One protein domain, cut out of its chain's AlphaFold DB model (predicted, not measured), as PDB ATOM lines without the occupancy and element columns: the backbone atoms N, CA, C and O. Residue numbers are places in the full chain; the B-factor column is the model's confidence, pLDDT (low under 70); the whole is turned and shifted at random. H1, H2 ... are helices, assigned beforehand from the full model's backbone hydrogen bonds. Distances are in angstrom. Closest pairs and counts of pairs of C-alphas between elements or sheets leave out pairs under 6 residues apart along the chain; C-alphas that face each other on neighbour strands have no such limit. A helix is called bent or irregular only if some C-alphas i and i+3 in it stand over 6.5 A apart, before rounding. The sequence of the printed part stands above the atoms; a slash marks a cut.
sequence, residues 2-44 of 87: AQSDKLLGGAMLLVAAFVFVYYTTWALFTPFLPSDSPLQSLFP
ATOM      1  N   ALA A   2      26.109   7.389 156.760       65.62
ATOM      2  CA  ALA A   2      25.882   7.331 158.218       65.62
ATOM      3  C   ALA A   2      24.645   6.552 158.738       65.62
ATOM      4  O   ALA A   2      24.661   6.089 159.874       65.62
ATOM      5  N   GLN A   3      23.553   6.417 157.973       75.50
ATOM      6  CA  GLN A   3      22.359   5.682 158.431       75.50
ATOM      7  C   GLN A   3      22.522   4.158 158.314       75.50
ATOM      8  O   GLN A   3      22.013   3.424 159.159       75.50
ATOM      9  N   SER A   4      23.262   3.688 157.303       85.19
ATOM     10  CA  SER A   4      23.534   2.259 157.111       85.19
ATOM     11  C   SER A   4      24.504   1.751 158.182       85.19
ATOM     12  O   SER A   4      24.243   0.721 158.797       85.19
ATOM     13  N   ASP A   5      25.524   2.551 158.514       90.12
ATOM     14  CA  ASP A   5      26.481   2.249 159.588       90.12
ATOM     15  C   ASP A   5      25.794   2.166 160.960       90.12
ATOM     16  O   ASP A   5      26.061   1.260 161.749       90.12
ATOM     17  N   LYS A   6      24.851   3.079 161.239       90.12
ATOM     18  CA  LYS A   6      24.060   3.072 162.481       90.12
ATOM     19  C   LYS A   6      23.139   1.858 162.579       90.12
ATOM     20  O   LYS A   6      23.019   1.280 163.655       90.12
ATOM     21  N   LEU A   7      22.501   1.470 161.473       95.31
ATOM     22  CA  LEU A   7      21.644   0.288 161.436       95.31
ATOM     23  C   LEU A   7      22.459  -0.992 161.659       95.31
ATOM     24  O   LEU A   7      22.065  -1.829 162.466       95.31
ATOM     25  N   LEU A   8      23.612  -1.112 160.994       95.50
ATOM     26  CA  LEU A   8      24.512  -2.249 161.171       95.50
ATOM     27  C   LEU A   8      25.030  -2.327 162.610       95.50
ATOM     28  O   LEU A   8      24.942  -3.382 163.232       95.50
ATOM     29  N   GLY A   9      25.500  -1.208 163.168       95.31
ATOM     30  CA  GLY A   9      25.948  -1.146 164.558       95.31
ATOM     31  C   GLY A   9      24.843  -1.518 165.550       95.31
ATOM     32  O   GLY A   9      25.085  -2.283 166.482       95.31
ATOM     33  N   GLY A  10      23.613  -1.047 165.319       96.56
ATOM     34  CA  GLY A  10      22.446  -1.422 166.121       96.56
ATOM     35  C   GLY A  10      22.129  -2.918 166.046       96.56
ATOM     36  O   GLY A  10      21.913  -3.552 167.077       96.56
ATOM     37  N   ALA A  11      22.171  -3.508 164.848       96.38
ATOM     38  CA  ALA A  11      21.977  -4.945 164.664       96.38
ATOM     39  C   ALA A  11      23.072  -5.763 165.369       96.38
ATOM     40  O   ALA A  11      22.765  -6.719 166.079       96.38
ATOM     41  N   MET A  12      24.339  -5.356 165.245       97.38
ATOM     42  CA  MET A  12      25.461  -5.998 165.940       97.38
ATOM     43  C   MET A  12      25.304  -5.922 167.462       97.38
ATOM     44  O   MET A  12      25.565  -6.908 168.149       97.38
ATOM     45  N   LEU A  13      24.837  -4.788 167.994       97.50
ATOM     46  CA  LEU A  13      24.594  -4.622 169.426       97.50
ATOM     47  C   LEU A  13      23.463  -5.529 169.923       97.50
ATOM     48  O   LEU A  13      23.603  -6.148 170.974       97.50
ATOM     49  N   LEU A  14      22.368  -5.648 169.167       97.56
ATOM     50  CA  LEU A  14      21.265  -6.555 169.501       97.56
ATOM     51  C   LEU A  14      21.719  -8.018 169.513       97.56
ATOM     52  O   LEU A  14      21.408  -8.749 170.452       97.56
ATOM     53  N   VAL A  15      22.495  -8.433 168.509       98.06
ATOM     54  CA  VAL A  15      23.075  -9.783 168.458       98.06
ATOM     55  C   VAL A  15      23.999 -10.015 169.653       98.06
ATOM     56  O   VAL A  15      23.887 -11.041 170.321       98.06
ATOM     57  N   ALA A  16      24.871  -9.056 169.969       97.19
ATOM     58  CA  ALA A  16      25.764  -9.152 171.118       97.19
ATOM     59  C   ALA A  16      24.987  -9.261 172.439       97.19
ATOM     60  O   ALA A  16      25.311 -10.114 173.262       97.19
ATOM     61  N   ALA A  17      23.939  -8.453 172.623       97.75
ATOM     62  CA  ALA A  17      23.086  -8.503 173.806       97.75
ATOM     63  C   ALA A  17      22.388  -9.863 173.943       97.75
ATOM     64  O   ALA A  17      22.400 -10.452 175.023       97.75
ATOM     65  N   PHE A  18      21.841 -10.400 172.849       97.75
ATOM     66  CA  PHE A  18      21.201 -11.713 172.842       97.75
ATOM     67  C   PHE A  18      22.179 -12.830 173.233       97.75
ATOM     68  O   PHE A  18      21.899 -13.612 174.143       97.75
ATOM     69  N   VAL A  19      23.353 -12.872 172.594       96.06
ATOM     70  CA  VAL A  19      24.395 -13.867 172.891       96.06
ATOM     71  C   VAL A  19      24.879 -13.733 174.335       96.06
ATOM     72  O   VAL A  19      25.037 -14.742 175.017       96.06
ATOM     73  N   PHE A  20      25.073 -12.505 174.823       95.44
ATOM     74  CA  PHE A  20      25.497 -12.243 176.195       95.44
ATOM     75  C   PHE A  20      24.486 -12.765 177.216       95.44
ATOM     76  O   PHE A  20      24.876 -13.452 178.160       95.44
ATOM     77  N   VAL A  21      23.195 -12.478 177.025       96.69
ATOM     78  CA  VAL A  21      22.138 -12.965 177.918       96.69
ATOM     79  C   VAL A  21      22.088 -14.490 177.890       96.69
ATOM     80  O   VAL A  21      22.165 -15.106 178.949       96.69
ATOM     81  N   TYR A  22      22.057 -15.104 176.703       95.31
ATOM     82  CA  TYR A  22      22.032 -16.563 176.572       95.31
ATOM     83  C   TYR A  22      23.232 -17.220 177.264       95.31
ATOM     84  O   TYR A  22      23.067 -18.146 178.056       95.31
ATOM     85  N   TYR A  23      24.440 -16.704 177.021       94.94
ATOM     86  CA  TYR A  23      25.664 -17.223 177.620       94.94
ATOM     87  C   TYR A  23      25.697 -17.032 179.140       94.94
ATOM     88  O   TYR A  23      26.091 -17.938 179.869       94.94
ATOM     89  N   THR A  24      25.256 -15.875 179.633       93.38
ATOM     90  CA  THR A  24      25.209 -15.578 181.071       93.38
ATOM     91  C   THR A  24      24.216 -16.492 181.777       93.38
ATOM     92  O   THR A  24      24.546 -17.076 182.808       93.38
ATOM     93  N   THR A  25      23.023 -16.679 181.205       93.25
ATOM     94  CA  THR A  25      22.039 -17.629 181.728       93.25
ATOM     95  C   THR A  25      22.601 -19.045 181.712       93.25
ATOM     96  O   THR A  25      22.557 -19.736 182.728       93.25
ATOM     97  N   TRP A  26      23.198 -19.461 180.597       92.69
ATOM     98  CA  TRP A  26      23.816 -20.774 180.476       92.69
ATOM     99  C   TRP A  26      24.900 -21.003 181.537       92.69
ATOM    100  O   TRP A  26      24.853 -22.011 182.237       92.69
ATOM    101  N   ALA A  27      25.836 -20.072 181.715       92.25
ATOM    102  CA  ALA A  27      26.958 -20.226 182.636       92.25
ATOM    103  C   ALA A  27      26.547 -20.134 184.115       92.25
ATOM    104  O   ALA A  27      27.048 -20.903 184.936       92.25
ATOM    105  N   LEU A  28      25.643 -19.209 184.460       91.69
ATOM    106  CA  LEU A  28      25.293 -18.926 185.855       91.69
ATOM    107  C   LEU A  28      24.113 -19.749 186.372       91.69
ATOM    108  O   LEU A  28      24.129 -20.121 187.538       91.69
ATOM    109  N   PHE A  29      23.104 -20.056 185.549       88.19
ATOM    110  CA  PHE A  29      21.878 -20.709 186.029       88.19
ATOM    111  C   PHE A  29      21.892 -22.231 185.897       88.19
ATOM    112  O   PHE A  29      21.324 -22.910 186.752       88.19
ATOM    113  N   THR A  30      22.581 -22.803 184.901       86.81
ATOM    114  CA  THR A  30      22.675 -24.269 184.798       86.81
ATOM    115  C   THR A  30      23.209 -24.980 186.051       86.81
ATOM    116  O   THR A  30      22.780 -26.114 186.255       86.81
ATOM    117  N   PRO A  31      24.129 -24.453 186.899       85.38
ATOM    118  CA  PRO A  31      24.563 -25.173 188.113       85.38
ATOM    119  C   PRO A  31      23.463 -25.369 189.149       85.38
ATOM    120  O   PRO A  31      23.568 -26.279 189.963       85.38
ATOM    121  N   PHE A  32      22.406 -24.564 189.092       87.50
ATOM    122  CA  PHE A  32      21.288 -24.636 190.026       87.50
ATOM    123  C   PHE A  32      20.111 -25.467 189.487       87.50
ATOM    124  O   PHE A  32      19.140 -25.683 190.209       87.50
ATOM    125  N   LEU A  33      20.175 -25.940 188.234       84.69
ATOM    126  CA  LEU A  33      19.122 -26.756 187.625       84.69
ATOM    127  C   LEU A  33      19.285 -28.248 187.973       84.69
ATOM    128  O   LEU A  33      20.396 -28.775 187.879       84.69
ATOM    129  N   PRO A  34      18.185 -28.970 188.271       83.31
ATOM    130  CA  PRO A  34      18.207 -30.422 188.431       83.31
ATOM    131  C   PRO A  34      18.661 -31.125 187.148       83.31
ATOM    132  O   PRO A  34      18.225 -30.740 186.057       83.31
ATOM    133  N   SER A  35      19.492 -32.161 187.285       77.88
ATOM    134  CA  SER A  35      20.063 -32.943 186.172       77.88
ATOM    135  C   SER A  35      19.017 -33.573 185.247       77.88
ATOM    136  O   SER A  35      19.241 -33.626 184.046       77.88
ATOM    137  N   ASP A  36      17.855 -33.957 185.779       80.81
ATOM    138  CA  ASP A  36      16.768 -34.582 185.006       80.81
ATOM    139  C   ASP A  36      15.765 -33.573 184.419       80.81
ATOM    140  O   ASP A  36      14.711 -33.952 183.906       80.81
ATOM    141  N   SER A  37      16.041 -32.266 184.503       79.88
ATOM    142  CA  SER A  37      15.105 -31.268 183.980       79.88
ATOM    143  C   SER A  37      15.175 -31.172 182.444       79.88
ATOM    144  O   SER A  37      16.262 -30.988 181.893       79.88
ATOM    145  N   PRO A  38      14.028 -31.177 181.730       82.69
ATOM    146  CA  PRO A  38      13.986 -30.971 180.276       82.69
ATOM    147  C   PRO A  38      14.621 -29.649 179.832       82.69
ATOM    148  O   PRO A  38      15.081 -29.516 178.707       82.69
ATOM    149  N   LEU A  39      14.685 -28.661 180.729       83.50
ATOM    150  CA  LEU A  39      15.319 -27.373 180.468       83.50
ATOM    151  C   LEU A  39      16.829 -27.490 180.223       83.50
ATOM    152  O   LEU A  39      17.384 -26.626 179.549       83.50
ATOM    153  N   GLN A  40      17.496 -28.548 180.705       83.44
ATOM    154  CA  GLN A  40      18.918 -28.753 180.417       83.44
ATOM    155  C   GLN A  40      19.191 -29.021 178.937       83.44
ATOM    156  O   GLN A  40      20.272 -28.681 178.472       83.44
ATOM    157  N   SER A  41      18.224 -29.539 178.165       85.19
ATOM    158  CA  SER A  41      18.417 -29.761 176.725       85.19
ATOM    159  C   SER A  41      18.471 -28.462 175.912       85.19
ATOM    160  O   SER A  41      18.872 -28.487 174.752       85.19
ATOM    161  N   LEU A  42      18.060 -27.329 176.496       89.38
ATOM    162  CA  LEU A  42      18.155 -26.003 175.873       89.38
ATOM    163  C   LEU A  42      19.561 -25.397 175.989       89.38
ATOM    164  O   LEU A  42      19.850 -24.384 175.346       89.38
ATOM    165  N   PHE A  43      20.424 -26.000 176.809       89.25
ATOM    166  CA  PHE A  43      21.765 -25.523 177.100       89.25
ATOM    167  C   PHE A  43      22.813 -26.559 176.678       89.25
ATOM    168  O   PHE A  43      22.619 -27.757 176.874       89.25
ATOM    169  N   PRO A  44      23.967 -26.132 176.139       89.38
ATOM    170  CA  PRO A  44      25.075 -27.047 175.920       89.38
ATOM    171  C   PRO A  44      25.632 -27.592 177.245       89.38
ATOM    172  O   PRO A  44      25.402 -27.037 178.325       89.38
TER     173      PRO A  44
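AT A GLANCE: This is residues 2 to 44 of the 87 residues of the protein "Dolichol phosphate-mannose biosynthesis regulatory protein" of Cryptococcus floricola (UniProt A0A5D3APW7). One long helix, H1, makes the length of this rod, and after its last residue, Phe 32, the backbone folds back through residues 33 to 37 into a very short helix, H2, like a small hook. Residues 2 to 21 of H1 stick out as a bare shaft. The printed part has 43 residues with two named helices, H1 then H2, and no named strand; the class is all helix. It is extended, with a radius of gyration of the C-alphas of 15.5 A, and spans 50 by 16 by 10 A.

HOW THE PARTS SIT: H1, residues 2 to 32, and H2, residues 38 to 42, are close but not clearly touching: their closest C-alphas, those of Thr 30 and Gln 40, are 7.3 A apart. Within hydrogen-bond range are 24 of 27 O i to N i+4 pairs in H1 and 0 of 1 in H2, where 2 of 2 O i to N i+3 pairs are.

IN THESE COORDINATES: H1 runs 45.3 A from C-alpha 2 at (25.882, 7.331, 158.218) to C-alpha 32 at (21.288, -24.636, 190.026). It is irregular, but only just: C-alphas 28 and 31 are 6.7 A apart. H2 measures 7.8 A and ends with C-alpha 42 at (18.155, -26.003, 175.873).

THE WHOLE: The two C-alphas farthest apart, those of Ala 2 and Asp 36, are 50.6 A apart. The printed part has no cut, and the link from H1 to H2 is tight. The mean pLDDT of the printed part is 89.9; residue 2 is under 70.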